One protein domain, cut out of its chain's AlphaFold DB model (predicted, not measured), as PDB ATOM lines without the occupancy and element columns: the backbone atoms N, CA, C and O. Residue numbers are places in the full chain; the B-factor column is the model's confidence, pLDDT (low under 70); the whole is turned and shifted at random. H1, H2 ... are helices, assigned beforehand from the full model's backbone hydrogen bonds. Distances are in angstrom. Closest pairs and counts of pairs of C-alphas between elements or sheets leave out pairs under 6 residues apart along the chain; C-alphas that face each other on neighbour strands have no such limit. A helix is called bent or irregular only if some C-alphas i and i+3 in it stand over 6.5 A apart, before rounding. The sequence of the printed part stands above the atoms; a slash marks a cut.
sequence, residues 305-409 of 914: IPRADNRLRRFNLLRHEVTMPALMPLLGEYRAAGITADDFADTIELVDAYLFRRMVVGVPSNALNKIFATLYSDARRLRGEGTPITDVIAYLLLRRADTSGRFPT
ATOM      1  N   ILE A 305      50.479  47.683 -30.566       97.75
ATOM      2  CA  ILE A 305      49.114  48.213 -30.576       97.75
ATOM      3  C   ILE A 305      49.185  49.716 -30.265       97.75
ATOM      4  O   ILE A 305      49.305  50.094 -29.100       97.75
ATOM      5  N   PRO A 306      49.053  50.616 -31.262       95.19
ATOM      6  CA  PRO A 306      49.290  52.049 -31.065       95.19
ATOM      7  C   PRO A 306      48.448  52.709 -29.963       95.19
ATOM      8  O   PRO A 306      48.926  53.634 -29.305       95.19
ATOM      9  N   ARG A 307      47.200  52.257 -29.766       94.88
ATOM     10  CA  ARG A 307      46.311  52.756 -28.702       94.88
ATOM     11  C   ARG A 307      46.829  52.351 -27.319       94.88
ATOM     12  O   ARG A 307      47.047  53.228 -26.485       94.88
ATOM     13  N   ALA A 308      47.110  51.062 -27.122       97.06
ATOM     14  CA  ALA A 308      47.677  50.541 -25.881       97.06
ATOM     15  C   ALA A 308      49.052  51.157 -25.591       97.06
ATOM     16  O   ALA A 308      49.278  51.637 -24.488       97.06
ATOM     17  N   ASP A 309      49.931  51.250 -26.592       96.56
ATOM     18  CA  ASP A 309      51.263  51.848 -26.457       96.56
ATOM     19  C   ASP A 309      51.188  53.333 -26.066       96.56
ATOM     20  O   ASP A 309      52.023  53.828 -25.313       96.56
ATOM     21  N   ASN A 310      50.180  54.076 -26.540       93.38
ATOM     22  CA  ASN A 310      49.968  55.457 -26.097       93.38
ATOM     23  C   ASN A 310      49.571  55.534 -24.621       93.38
ATOM     24  O   ASN A 310      50.136  56.342 -23.880       93.38
ATOM     25  N   ARG A 311      48.658  54.662 -24.186       95.25
ATOM     26  CA  ARG A 311      48.251  54.589 -22.785       95.25
ATOM     27  C   ARG A 311      49.401  54.125 -21.882       95.25
ATOM     28  O   ARG A 311      49.671  54.787 -20.883       95.25
ATOM     29  N   LEU A 312      50.124  53.074 -22.276       96.50
ATOM     30  CA  LEU A 312      51.276  52.511 -21.563       96.50
ATOM     31  C   LEU A 312      52.389  53.536 -21.358       96.50
ATOM     32  O   LEU A 312      52.890  53.643 -20.247       96.50
ATOM     33  N   ARG A 313      52.715  54.371 -22.358       94.31
ATOM     34  CA  ARG A 313      53.768  55.397 -22.197       94.31
ATOM     35  C   ARG A 313      53.533  56.294 -20.990       94.31
ATOM     36  O   ARG A 313      54.482  56.703 -20.330       94.31
ATOM     37  N   ARG A 314      52.267  56.610 -20.717       94.56
ATOM     38  CA  ARG A 314      51.877  57.394 -19.545       94.56
ATOM     39  C   ARG A 314      51.760  56.497 -18.328       94.56
ATOM     40  O   ARG A 314      52.311  56.844 -17.295       94.56
ATOM     41  N   PHE A 315      51.102  55.346 -18.445       96.12
ATOM     42  CA  PHE A 315      50.916  54.422 -17.328       96.12
ATOM     43  C   PHE A 315      52.246  53.988 -16.687       96.12
ATOM     44  O   PHE A 315      52.350  54.010 -15.464       96.12
ATOM     45  N   ASN A 316      53.293  53.775 -17.489       95.81
ATOM     46  CA  ASN A 316      54.654  53.431 -17.061       95.81
ATOM     47  C   ASN A 316      55.364  54.548 -16.266       95.81
ATOM     48  O   ASN A 316      56.433  54.324 -15.703       95.81
ATOM     49  N   LEU A 317      54.784  55.754 -16.168       95.00
ATOM     50  CA  LEU A 317      55.234  56.788 -15.225       95.00
ATOM     51  C   LEU A 317      54.810  56.482 -13.778       95.00
ATOM     52  O   LEU A 317      55.385  57.040 -12.835       95.00
ATOM     53  N   LEU A 318      53.799  55.628 -13.591       91.88
ATOM     54  CA  LEU A 318      53.412  55.073 -12.298       91.88
ATOM     55  C   LEU A 318      54.240  53.826 -11.982       91.88
ATOM     56  O   LEU A 318      54.717  53.117 -12.861       91.88
ATOM     57  N   ARG A 319      54.357  53.502 -10.692       85.62
ATOM     58  CA  ARG A 319      54.872  52.194 -10.268       85.62
ATOM     59  C   ARG A 319      53.742  51.170 -10.317       85.62
ATOM     60  O   ARG A 319      52.984  51.058  -9.357       85.62
ATOM     61  N   HIS A 320      53.624  50.449 -11.430       90.25
ATOM     62  CA  HIS A 320      52.576  49.445 -11.644       90.25
ATOM     63  C   HIS A 320      53.125  48.027 -11.872       90.25
ATOM     64  O   HIS A 320      52.426  47.183 -12.425       90.25
ATOM     65  N   GLU A 321      54.340  47.716 -11.409       92.25
ATOM     66  CA  GLU A 321      54.944  46.370 -11.507       92.25
ATOM     67  C   GLU A 321      54.022  45.255 -10.987       92.25
ATOM     68  O   GLU A 321      53.979  44.167 -11.555       92.25
ATOM     69  N   VAL A 322      53.204  45.555  -9.970       92.69
ATOM     70  CA  VAL A 322      52.185  44.642  -9.424       92.69
ATOM     71  C   VAL A 322      51.180  44.146 -10.471       92.69
ATOM     72  O   VAL A 322      50.605  43.082 -10.300       92.69
ATOM     73  N   THR A 323      50.982  44.880 -11.569       97.19
ATOM     74  CA  THR A 323      50.064  44.512 -12.662       97.19
ATOM     75  C   THR A 323      50.663  43.511 -13.645       97.19
ATOM     76  O   THR A 323      49.924  42.825 -14.352       97.19
ATOM     77  N   MET A 324      51.994  43.390 -13.685       97.25
ATOM     78  CA  MET A 324      52.710  42.580 -14.675       97.25
ATOM     79  C   MET A 324      52.299  41.105 -14.688       97.25
ATOM     80  O   MET A 324      52.170  40.562 -15.788       97.25
ATOM     81  N   PRO A 325      52.020  40.444 -13.544       96.94
ATOM     82  CA  PRO A 325      51.566  39.058 -13.553       96.94
ATOM     83  C   PRO A 325      50.261  38.834 -14.328       96.94
ATOM     84  O   PRO A 325      50.075  37.752 -14.876       96.94
ATOM     85  N   ALA A 326      49.401  39.854 -14.439       97.75
ATOM     86  CA  ALA A 326      48.200  39.802 -15.270       97.75
ATOM     87  C   ALA A 326      48.449  40.299 -16.705       97.75
ATOM     88  O   ALA A 326      47.937  39.710 -17.653       97.75
ATOM     89  N   LEU A 327      49.242  41.363 -16.886       98.44
ATOM     90  CA  LEU A 327      49.450  41.984 -18.202       98.44
ATOM     91  C   LEU A 327      50.369  41.172 -19.130       98.44
ATOM     92  O   LEU A 327      50.128  41.134 -20.335       98.44
ATOM     93  N   MET A 328      51.398  40.503 -18.598       98.44
ATOM     94  CA  MET A 328      52.295  39.655 -19.398       98.44
ATOM     95  C   MET A 328      51.552  38.506 -20.100       98.44
ATOM     96  O   MET A 328      51.655  38.410 -21.325       98.44
ATOM     97  N   PRO A 329      50.788  37.640 -19.398       97.44
ATOM     98  CA  PRO A 329      50.036  36.586 -20.074       97.44
ATOM     99  C   PRO A 329      48.934  37.138 -20.989       97.44
ATOM    100  O   PRO A 329      48.683  36.544 -22.033       97.44
ATOM    101  N   LEU A 330      48.337  38.290 -20.662       97.94
ATOM    102  CA  LEU A 330      47.362  38.961 -21.525       97.94
ATOM    103  C   LEU A 330      47.976  39.380 -22.873       97.94
ATOM    104  O   LEU A 330      47.383  39.146 -23.926       97.94
ATOM    105  N   LEU A 331      49.187  39.948 -22.862       98.44
ATOM    106  CA  LEU A 331      49.916  40.282 -24.091       98.44
ATOM    107  C   LEU A 331      50.306  39.021 -24.877       98.44
ATOM    108  O   LEU A 331      50.235  39.011 -26.108       98.44
ATOM    109  N   GLY A 332      50.685  37.949 -24.177       97.62
ATOM    110  CA  GLY A 332      50.920  36.642 -24.790       97.62
ATOM    111  C   GLY A 332      49.678  36.093 -25.494       97.62
ATOM    112  O   GLY A 332      49.769  35.607 -26.620       97.62
ATOM    113  N   GLU A 333      48.503  36.239 -24.885       95.69
ATOM    114  CA  GLU A 333      47.234  35.815 -25.474       95.69
ATOM    115  C   GLU A 333      46.846  36.644 -26.704       95.69
ATOM    116  O   GLU A 333      46.425  36.074 -27.711       95.69
ATOM    117  N   TYR A 334      47.067  37.961 -26.676       97.12
ATOM    118  CA  TYR A 334      46.927  38.806 -27.865       97.12
ATOM    119  C   TYR A 334      47.840  38.327 -29.004       97.12
ATOM    120  O   TYR A 334      47.393  38.157 -30.138       97.12
ATOM    121  N   ARG A 335      49.116  38.040 -28.710       97.19
ATOM    122  CA  ARG A 335      50.077  37.534 -29.709       97.19
ATOM    123  C   ARG A 335      49.693  36.166 -30.267       97.19
ATOM    124  O   ARG A 335      50.000  35.877 -31.421       97.19
ATOM    125  N   ALA A 336      49.006  35.352 -29.473       95.69
ATOM    126  CA  ALA A 336      48.424  34.084 -29.897       95.69
ATOM    127  C   ALA A 336      47.066  34.237 -30.617       95.69
ATOM    128  O   ALA A 336      46.438  33.228 -30.932       95.69
ATOM    129  N   ALA A 337      46.616  35.471 -30.884       94.62
ATOM    130  CA  ALA A 337      45.317  35.806 -31.472       94.62
ATOM    131  C   ALA A 337      44.101  35.312 -30.659       94.62
ATOM    132  O   ALA A 337      43.034  35.073 -31.222       94.62
ATOM    133  N   GLY A 338      44.254  35.164 -29.337       91.12
ATOM    134  CA  GLY A 338      43.175  34.785 -28.418       91.12
ATOM    135  C   GLY A 338      42.280  35.951 -27.980       91.12
ATOM    136  O   GLY A 338      41.152  35.718 -27.555       91.12
ATOM    137  N   ILE A 339      42.761  37.191 -28.105       95.38
ATOM    138  CA  ILE A 339      42.008  38.433 -27.861       95.38
ATOM    139  C   ILE A 339      42.327  39.467 -28.943       95.38
ATOM    140  O   ILE A 339      43.365  39.379 -29.608       95.38
ATOM    141  N   THR A 340      41.451  40.456 -29.126       96.75
ATOM    142  CA  THR A 340      41.657  41.509 -30.128       96.75
ATOM    143  C   THR A 340      42.613  42.604 -29.635       96.75
ATOM    144  O   THR A 340      42.916  42.716 -28.447       96.75
ATOM    145  N   ALA A 341      43.107  43.433 -30.561       97.62
ATOM    146  CA  ALA A 341      43.925  44.596 -30.214       97.62
ATOM    147  C   ALA A 341      43.138  45.645 -29.406       97.62
ATOM    148  O   ALA A 341      43.717  46.301 -28.540       97.62
ATOM    149  N   ASP A 342      41.838  45.790 -29.690       97.31
ATOM    150  CA  ASP A 342      40.953  46.702 -28.963       97.31
ATOM    151  C   ASP A 342      40.704  46.190 -27.542       97.31
ATOM    152  O   ASP A 342      40.941  46.943 -26.603       97.31
ATOM    153  N   ASP A 343      40.415  44.892 -27.362       95.94
ATOM    154  CA  ASP A 343      40.272  44.289 -26.026       95.94
ATOM    155  C   ASP A 343      41.521  44.511 -25.165       95.94
ATOM    156  O   ASP A 343      41.440  44.896 -23.997       95.94
ATOM    157  N   PHE A 344      42.707  44.294 -25.742       98.25
ATOM    158  CA  PHE A 344      43.956  44.522 -25.025       98.25
ATOM    159  C   PHE A 344      44.117  45.999 -24.631       98.25
ATOM    160  O   PHE A 344      44.459  46.294 -23.486       98.25
ATOM    161  N   ALA A 345      43.853  46.932 -25.552       98.19
ATOM    162  CA  ALA A 345      43.944  48.364 -25.275       98.19
ATOM    163  C   ALA A 345      42.935  48.819 -24.207       98.19
ATOM    164  O   ALA A 345      43.316  49.555 -23.296       98.19
ATOM    165  N   ASP A 346      41.692  48.338 -24.277       97.94
ATOM    166  CA  ASP A 346      40.647  48.628 -23.294       97.94
ATOM    167  C   ASP A 346      41.024  48.072 -21.910       97.94
ATOM    168  O   ASP A 346      40.848  48.752 -20.899       97.94
ATOM    169  N   THR A 347      41.644  46.887 -21.846       98.19
ATOM    170  CA  THR A 347      42.147  46.327 -20.580       98.19
ATOM    171  C   THR A 347      43.276  47.171 -19.975       98.19
ATOM    172  O   THR A 347      43.297  47.382 -18.760       98.19
ATOM    173  N   ILE A 348      44.207  47.694 -20.783       98.38
ATOM    174  CA  ILE A 348      45.250  48.613 -20.290       98.38
ATOM    175  C   ILE A 348      44.625  49.899 -19.732       98.38
ATOM    176  O   ILE A 348      45.010  50.349 -18.652       98.38
ATOM    177  N   GLU A 349      43.657  50.486 -20.441       97.94
ATOM    178  CA  GLU A 349      42.945  51.690 -19.995       97.94
ATOM    179  C   GLU A 349      42.182  51.447 -18.681       97.94
ATOM    180  O   GLU A 349      42.262  52.270 -17.765       97.94
ATOM    181  N   LEU A 350      41.528  50.288 -18.554       98.50
ATOM    182  CA  LEU A 350      40.837  49.837 -17.347       98.50
ATOM    183  C   LEU A 350      41.782  49.692 -16.147       98.50
ATOM    184  O   LEU A 350      41.501  50.212 -15.067       98.50
ATOM    185  N   VAL A 351      42.904  48.990 -16.320       98.25
ATOM    186  CA  VAL A 351      43.880  48.750 -15.243       98.25
ATOM    187  C   VAL A 351      44.538  50.055 -14.790       98.25
ATOM    188  O   VAL A 351      44.718  50.271 -13.588       98.25
ATOM    189  N   ASP A 352      44.841  50.953 -15.727       98.06
ATOM    190  CA  ASP A 352      45.361  52.284 -15.420       98.06
ATOM    191  C   ASP A 352      44.339  53.130 -14.634       98.06
ATOM    192  O   ASP A 352      44.653  53.667 -13.567       98.06
ATOM    193  N   ALA A 353      43.080  53.179 -15.090       98.25
ATOM    194  CA  ALA A 353      41.996  53.846 -14.367       98.25
ATOM    195  C   ALA A 353      41.793  53.276 -12.960       98.25
ATOM    196  O   ALA A 353      41.701  54.036 -11.993       98.25
ATOM    197  N   TYR A 354      41.802  51.952 -12.820       98.06
ATOM    198  CA  TYR A 354      41.678  51.279 -11.534       98.06
ATOM    199  C   TYR A 354      42.765  51.716 -10.541       98.06
ATOM    200  O   TYR A 354      42.454  52.135  -9.420       98.06
ATOM    201  N   LEU A 355      44.041  51.661 -10.942       97.25
ATOM    202  CA  LEU A 355      45.147  52.032 -10.057       97.25
ATOM    203  C   LEU A 355      45.143  53.521  -9.715       97.25
ATOM    204  O   LEU A 355      45.330  53.884  -8.547       97.25
ATOM    205  N   PHE A 356      44.916  54.389 -10.701       97.25
ATOM    206  CA  PHE A 356      44.965  55.824 -10.462       97.25
ATOM    207  C   PHE A 356      43.813  56.305  -9.572       97.25
ATOM    208  O   PHE A 356      44.035  57.077  -8.636       97.25
ATOM    209  N   ARG A 357      42.592  55.793  -9.772       97.81
ATOM    210  CA  ARG A 357      41.444  56.139  -8.919       97.81
ATOM    211  C   ARG A 357      41.671  55.729  -7.471       97.81
ATOM    212  O   ARG A 357      41.450  56.533  -6.566       97.81
ATOM    213  N   ARG A 358      42.191  54.517  -7.238       95.69
ATOM    214  CA  ARG A 358      42.545  54.039  -5.889       95.69
ATOM    215  C   ARG A 358      43.558  54.948  -5.210       95.69
ATOM    216  O   ARG A 358      43.392  55.286  -4.041       95.69
ATOM    217  N   MET A 359      44.573  55.384  -5.944       94.94
ATOM    218  CA  MET A 359      45.607  56.285  -5.441       94.94
ATOM    219  C   MET A 359      45.059  57.669  -5.058       94.94
ATOM    220  O   MET A 359      45.442  58.227  -4.021       94.94
ATOM    221  N   VAL A 360      44.155  58.223  -5.871       96.88
ATOM    222  CA  VAL A 360      43.510  59.515  -5.596       96.88
ATOM    223  C   VAL A 360      42.596  59.429  -4.379       96.88
ATOM    224  O   VAL A 360      42.726  60.263  -3.484       96.88
ATOM    225  N   VAL A 361      41.755  58.397  -4.296       96.25
ATOM    226  CA  VAL A 361      40.839  58.171  -3.163       96.25
ATOM    227  C   VAL A 361      41.589  57.750  -1.891       96.25
ATOM    228  O   VAL A 361      41.127  57.998  -0.784       96.25
ATOM    229  N   GLY A 362      42.794  57.188  -2.023       92.75
ATOM    230  CA  GLY A 362      43.619  56.754  -0.894       92.75
ATOM    231  C   GLY A 362      43.309  55.335  -0.416       92.75
ATOM    232  O   GLY A 362      43.489  55.041   0.762       92.75
ATOM    233  N   VAL A 363      42.855  54.456  -1.312       90.12
ATOM    234  CA  VAL A 363      42.650  53.035  -1.000       90.12
ATOM    235  C   VAL A 363      44.018  52.345  -0.837       90.12
ATOM    236  O   VAL A 363      44.858  52.484  -1.732       90.12
ATOM    237  N   PRO A 364      44.264  51.590   0.255       85.25
ATOM    238  CA  PRO A 364      45.533  50.890   0.480       85.25
ATOM    239  C   PRO A 364      45.924  49.935  -0.658       85.25
ATOM    240  O   PRO A 364      45.069  49.370  -1.341       85.25
ATOM    241  N   SER A 365      47.224  49.721  -0.867       84.12
ATOM    242  CA  SER A 365      47.748  48.902  -1.974       84.12
ATOM    243  C   SER A 365      47.932  47.418  -1.652       84.12
ATOM    244  O   SER A 365      48.226  46.657  -2.569       84.12
ATOM    245  N   ASN A 366      47.767  46.996  -0.395       77.19
ATOM    246  CA  ASN A 366      48.136  45.650   0.080       77.19
ATOM    247  C   ASN A 366      47.462  44.534  -0.741       77.19
ATOM    248  O   ASN A 366      48.127  43.632  -1.243       77.19
ATOM    249  N   ALA A 367      46.168  44.697  -1.034       79.88
ATOM    250  CA  ALA A 367      45.393  43.729  -1.808       79.88
ATOM    251  C   ALA A 367      45.814  43.599  -3.289       79.88
ATOM    252  O   ALA A 367      45.430  42.635  -3.952       79.88
ATOM    253  N   LEU A 368      46.577  44.553  -3.848       87.56
ATOM    254  CA  LEU A 368      46.892  44.568  -5.283       87.56
ATOM    255  C   LEU A 368      47.716  43.350  -5.713       87.56
ATOM    256  O   LEU A 368      47.459  42.819  -6.792       87.56
ATOM    257  N   ASN A 369      48.650  42.884  -4.874       85.62
ATOM    258  CA  ASN A 369      49.486  41.720  -5.188       85.62
ATOM    259  C   ASN A 369      48.623  40.482  -5.458       85.62
ATOM    260  O   ASN A 369      48.747  39.862  -6.512       85.62
ATOM    261  N   LYS A 370      47.687  40.164  -4.552       81.31
ATOM    262  CA  LYS A 370      46.796  39.004  -4.703       81.31
ATOM    263  C   LYS A 370      45.804  39.179  -5.853       81.31
ATOM    264  O   LYS A 370      45.553  38.224  -6.589       81.31
ATOM    265  N   ILE A 371      45.266  40.391  -6.036       87.94
ATOM    266  CA  ILE A 371      44.344  40.691  -7.140       87.94
ATOM    267  C   ILE A 371      45.026  40.402  -8.474       87.94
ATOM    268  O   ILE A 371      44.526  39.586  -9.238       87.94
ATOM    269  N   PHE A 372      46.183  41.002  -8.751       94.00
ATOM    270  CA  PHE A 372      46.843  40.837 -10.049       94.00
ATOM    271  C   PHE A 372      47.531  39.479 -10.229       94.00
ATOM    272  O   PHE A 372      47.687  39.044 -11.367       94.00
ATOM    273  N   ALA A 373      47.865  38.768  -9.146       88.44
ATOM    274  CA  ALA A 373      48.325  37.379  -9.219       88.44
ATOM    275  C   ALA A 373      47.252  36.416  -9.763       88.44
ATOM    276  O   ALA A 373      47.591  35.399 -10.363       88.44
ATOM    277  N   THR A 374      45.967  36.728  -9.563       85.94
ATOM    278  CA  THR A 374      44.833  35.850  -9.917       85.94
ATOM    279  C   THR A 374      43.965  36.392 -11.055       85.94
ATOM    280  O   THR A 374      43.312  35.610 -11.746       85.94
ATOM    281  N   LEU A 375      44.002  37.707 -11.310       92.94
ATOM    282  CA  LEU A 375      43.097  38.415 -12.223       92.94
ATOM    283  C   LEU A 375      43.015  37.785 -13.617       92.94
ATOM    284  O   LEU A 375      41.918  37.545 -14.110       92.94
ATOM    285  N   TYR A 376      44.163  37.503 -14.241       93.56
ATOM    286  CA  TYR A 376      44.196  36.922 -15.585       93.56
ATOM    287  C   TYR A 376      43.607  35.504 -15.612       93.56
ATOM    288  O   TYR A 376      42.783  35.196 -16.473       93.56
ATOM    289  N   SER A 377      43.991  34.643 -14.663       87.88
ATOM    290  CA  SER A 377      43.476  33.270 -14.608       87.88
ATOM    291  C   SER A 377      41.981  33.224 -14.308       87.88
ATOM    292  O   SER A 377      41.264  32.455 -14.943       87.88
ATOM    293  N   ASP A 378      41.497  34.069 -13.395       87.62
ATOM    294  CA  ASP A 378      40.069  34.156 -13.092       87.62
ATOM    295  C   ASP A 378      39.276  34.691 -14.280       87.62
ATOM    296  O   ASP A 378      38.228  34.134 -14.612       87.62
ATOM    297  N   ALA A 379      39.791  35.719 -14.961       92.25
ATOM    298  CA  ALA A 379      39.150  36.256 -16.152       92.25
ATOM    299  C   ALA A 379      39.048  35.186 -17.240       92.25
ATOM    300  O   ALA A 379      37.969  34.943 -17.767       92.25
ATOM    301  N   ARG A 380      40.144  34.474 -17.524       89.81
ATOM    302  CA  ARG A 380      40.155  33.392 -18.514       89.81
ATOM    303  C   ARG A 380      39.196  32.255 -18.156       89.81
ATOM    304  O   ARG A 380      38.529  31.741 -19.047       89.81
ATOM    305  N   ARG A 381      39.122  31.874 -16.877       85.12
ATOM    306  CA  ARG A 381      38.231  30.811 -16.389       85.12
ATOM    307  C   ARG A 381      36.758  31.179 -16.563       85.12
ATOM    308  O   ARG A 381      35.972  30.341 -16.992       85.12
ATOM    309  N   LEU A 382      36.384  32.415 -16.232       86.00
ATOM    310  CA  LEU A 382      34.997  32.887 -16.321       86.00
ATOM    311  C   LEU A 382      34.573  33.268 -17.743       86.00
ATOM    312  O   LEU A 382      33.378  33.321 -18.022       86.00
ATOM    313  N   ARG A 383      35.529  33.544 -18.633       86.88
ATOM    314  CA  ARG A 383      35.252  33.999 -19.995       86.88
ATOM    315  C   ARG A 383      34.552  32.913 -20.817       86.88
ATOM    316  O   ARG A 383      35.106  31.837 -21.039       86.88
ATOM    317  N   GLY A 384      33.357  33.237 -21.311       77.88
ATOM    318  CA  GLY A 384      32.636  32.445 -22.306       77.88
ATOM    319  C   GLY A 384      33.184  32.635 -23.724       77.88
ATOM    320  O   GLY A 384      34.016  33.506 -23.989       77.88
ATOM    321  N   GLU A 385      32.719  31.814 -24.664       77.50
ATOM    322  CA  GLU A 385      33.097  31.949 -26.073       77.50
ATOM    323  C   GLU A 385      32.594  33.287 -26.645       77.50
ATOM    324  O   GLU A 385      31.424  33.634 -26.511       77.50
ATOM    325  N   GLY A 386      33.489  34.056 -27.273       81.25
ATOM    326  CA  GLY A 386      33.164  35.359 -27.863       81.25
ATOM    327  C   GLY A 386      33.030  36.522 -26.870       81.25
ATOM    328  O   GLY A 386      32.802  37.645 -27.310       81.25
ATOM    329  N   THR A 387      33.194  36.290 -25.565       89.75
ATOM    330  CA  THR A 387      33.177  37.356 -24.553       89.75
ATOM    331  C   THR A 387      34.516  38.109 -24.525       89.75
ATOM    332  O   THR A 387      35.555  37.467 -24.334       89.75
ATOM    333  N   PRO A 388      34.528  39.451 -24.647       93.56
ATOM    334  CA  PRO A 388      35.721  40.265 -24.425       93.56
ATOM    335  C   PRO A 388      36.320  40.026 -23.039       93.56
ATOM    336  O   PRO A 388      35.624  40.052 -22.025       93.56
ATOM    337  N   ILE A 389      37.636  39.818 -22.959       94.50
ATOM    338  CA  ILE A 389      38.281  39.600 -21.655       94.50
ATOM    339  C   ILE A 389      38.198  40.843 -20.756       94.50
ATOM    340  O   ILE A 389      38.130  40.707 -19.534       94.50
ATOM    341  N   THR A 390      38.153  42.039 -21.352       96.94
ATOM    342  CA  THR A 390      38.007  43.313 -20.639       96.94
ATOM    343  C   THR A 390      36.725  43.353 -19.815       96.94
ATOM    344  O   THR A 390      36.775  43.764 -18.659       96.94
ATOM    345  N   ASP A 391      35.609  42.857 -20.356       96.00
ATOM    346  CA  ASP A 391      34.309  42.844 -19.675       96.00
ATOM    347  C   ASP A 391      34.332  41.940 -18.439       96.00
ATOM    348  O   ASP A 391      33.793  42.290 -17.386       96.00
ATOM    349  N   VAL A 392      35.024  40.801 -18.543       95.19
ATOM    350  CA  VAL A 392      35.214  39.866 -17.428       95.19
ATOM    351  C   VAL A 392      36.138  40.463 -16.364       95.19
ATOM    352  O   VAL A 392      35.867  40.346 -15.168       95.19
ATOM    353  N   ILE A 393      37.220  41.135 -16.770       96.75
ATOM    354  CA  ILE A 393      38.125  41.837 -15.846       96.75
ATOM    355  C   ILE A 393      37.385  42.981 -15.142       96.75
ATOM    356  O   ILE A 393      37.513  43.125 -13.926       96.75
ATOM    357  N   ALA A 394      36.574  43.757 -15.867       97.00
ATOM    358  CA  ALA A 394      35.731  44.800 -15.296       97.00
ATOM    359  C   ALA A 394      34.784  44.218 -14.240       97.00
ATOM    360  O   ALA A 394      34.785  44.691 -13.103       97.00
ATOM    361  N   TYR A 395      34.076  43.129 -14.559       94.56
ATOM    362  CA  TYR A 395      33.217  42.414 -13.612       94.56
ATOM    363  C   TYR A 395      33.988  41.973 -12.355       94.56
ATOM    364  O   TYR A 395      33.557  42.224 -11.227       94.56
ATOM    365  N   LEU A 396      35.172  41.371 -12.529       92.00
ATOM    366  CA  LEU A 396      36.021  40.896 -11.431       92.00
ATOM    367  C   LEU A 396      36.541  42.015 -10.520       92.00
ATOM    368  O   LEU A 396      36.765  41.769  -9.330       92.00
ATOM    369  N   LEU A 397      36.756  43.221 -11.049       93.50
ATOM    370  CA  LEU A 397      37.160  44.386 -10.261       93.50
ATOM    371  C   LEU A 397      35.957  45.069  -9.590       93.50
ATOM    372  O   LEU A 397      36.059  45.474  -8.431       93.50
ATOM    373  N   LEU A 398      34.810  45.158 -10.272       92.44
ATOM    374  CA  LEU A 398      33.589  45.789  -9.755       92.44
ATOM    375  C   LEU A 398      32.953  44.991  -8.611       92.44
ATOM    376  O   LEU A 398      32.554  45.574  -7.603       92.44
ATOM    377  N   ARG A 399      32.946  43.653  -8.688       85.69
ATOM    378  CA  ARG A 399      32.390  42.786  -7.628       85.69
ATOM    379  C   ARG A 399      33.126  42.867  -6.282       85.69
ATOM    380  O   ARG A 399      32.700  42.258  -5.308       85.69
ATOM    381  N   ARG A 400      34.256  43.582  -6.220       82.88
ATOM    382  CA  ARG A 400      35.078  43.781  -5.014       82.88
ATOM    383  C   ARG A 400      34.673  45.020  -4.207       82.88
ATOM    384  O   ARG A 400      35.442  45.413  -3.330       82.88
ATOM    385  N   ALA A 401      33.516  45.624  -4.497       78.50
ATOM    386  CA  ALA A 401      33.039  46.888  -3.924       78.50
ATOM    387  C   ALA A 401      33.186  46.992  -2.391       78.50
ATOM    388  O   ALA A 401      33.648  48.019  -1.896       78.50
ATOM    389  N   ASP A 402      32.909  45.906  -1.661       70.44
ATOM    390  CA  ASP A 402      32.938  45.861  -0.190       70.44
ATOM    391  C   ASP A 402      34.289  45.415   0.407       70.44
ATOM    392  O   ASP A 402      34.368  45.015   1.568       70.44
ATOM    393  N   THR A 403      35.370  45.427  -0.379       74.19
ATOM    394  CA  THR A 403      36.684  44.901   0.039       74.19
ATOM    395  C   THR A 403      37.797  45.939  -0.085       74.19
ATOM    396  O   THR A 403      37.670  46.950  -0.779       74.19
ATOM    397  N   SER A 404      38.962  45.650   0.504       75.50
ATOM    398  CA  SER A 404      40.197  46.417   0.272       75.50
ATOM    399  C   SER A 404      40.605  46.452  -1.214       75.50
ATOM    400  O   SER A 404      41.316  47.360  -1.646       75.50
ATOM    401  N   GLY A 405      40.105  45.519  -2.033       82.50
ATOM    402  CA  GLY A 405      40.293  45.425  -3.482       82.50
ATOM    403  C   GLY A 405      39.279  46.183  -4.345       82.50
ATOM    404  O   GLY A 405      39.231  45.947  -5.547       82.50
ATOM    405  N   ARG A 406      38.455  47.060  -3.765       88.75
ATOM    406  CA  ARG A 406      37.390  47.777  -4.486       88.75
ATOM    407  C   ARG A 406      37.876  48.712  -5.599       88.75
ATOM    408  O   ARG A 406      38.944  49.326  -5.498       88.75
ATOM    409  N   PHE A 407      37.033  48.885  -6.614       95.12
ATOM    410  CA  PHE A 407      37.140  49.940  -7.623       95.12
ATOM    411  C   PHE A 407      36.400  51.197  -7.115       95.12
ATOM    412  O   PHE A 407      35.204  51.100  -6.849       95.12
ATOM    413  N   PRO A 408      37.056  52.361  -6.932       96.31
ATOM    414  CA  PRO A 408      36.378  53.545  -6.397       96.31
ATOM    415  C   PRO A 408      35.293  54.095  -7.323       96.31
ATOM    416  O   PRO A 408      35.532  54.253  -8.527       96.31
ATOM    417  N   THR A 409      34.137  54.437  -6.752       96.38
ATOM    418  CA  THR A 409      32.972  54.927  -7.507       96.38
ATOM    419  C   THR A 409      33.223  56.310  -8.095       96.38
ATOM    420  O   THR A 409      34.158  57.010  -7.696       96.38
TER     421      THR A 409
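This is residues 305 to 409 of the 914 residues of an uncharacterized protein of Corynebacterium marinum DSM 44953 (UniProt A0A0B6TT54). Four helices, H2, H3, H5 and H4, pack in a ring, H3 side by side with H2 and H5, and H4 closing the ring where it crosses H5 steeply. H1 packs along H3 outside that ring. The printed part has 105 residues with five named helices, H1 to H5 in chain order, and no named strand; its class is all helix. It is compact, with a radius of gyration of the C-alphas of 13.1 A and spans of 37 by 30 by 21 A.

Begin at H3, residues 341 to 361, the hub, which touches three other helices. With residues 344 to 352 alone it touches H1, residues 306 to 315; the closest C-alphas, Ala 308 and Ala 345, are 4.4 A apart, at a shallow tilt of 19 degrees, the same way. H2, residues 321 to 335, forms a helical hairpin with H3, at a shallow tilt of 11 degrees, opposite ways; the closest C-alphas, Tyr 334 and Ala 341, are 6.9 A apart. With residues 343 to 350 alone H3 touches H5, residues 389 to 398, at 17 degrees, a shallow tilt; look at Thr 347 and Thr 390, the closest C-alphas, 5.1 A apart. H4, residues 368 to 382, touches H2 at a shallow tilt of 25 degrees, closest at the C-alphas of Ala 326 and Tyr 376, 4.9 A. It touches H5 at a steep tilt of 50 degrees, opposite ways, closest at the C-alphas of Ala 379 and Val 392, 5.5 A. The helix packing is mostly aligned: 4 of 5 touching pairs are at a shallow tilt. H1 is apart from H2, H4 and H5. Every O i to N i+4 pair is within hydrogen-bond range in H3 and H5; in H1 it is 5 of 6, in H2 8 of 11, in H4 9 of 11.

Find C-alpha 341 at (43.925, 44.596, -30.214); from there H3 runs 30.4 A to C-alpha 361 at (40.839, 58.171, -3.163). H2 runs 20.8 A and H4 20.0 A; H5, 14.2 A, ends at C-alpha 398 at (33.589, 45.789, -9.755), and H1 is 14.0 A. H4 is irregular, C-alphas 373 and 376 being 7.6 A apart, and H2 only just, with C-alphas 322 and 325 at 7.0 A.

The C-alphas farthest apart, Ala 336 and Gly 362, are 37.1 A from each other. The printed part has no cut; the links H1 to H2 and H2 to H3 are tight, H3 to H4 and H4 to H5 short. The mean pLDDT of the printed part is 92.4, and no printed residue is under 70.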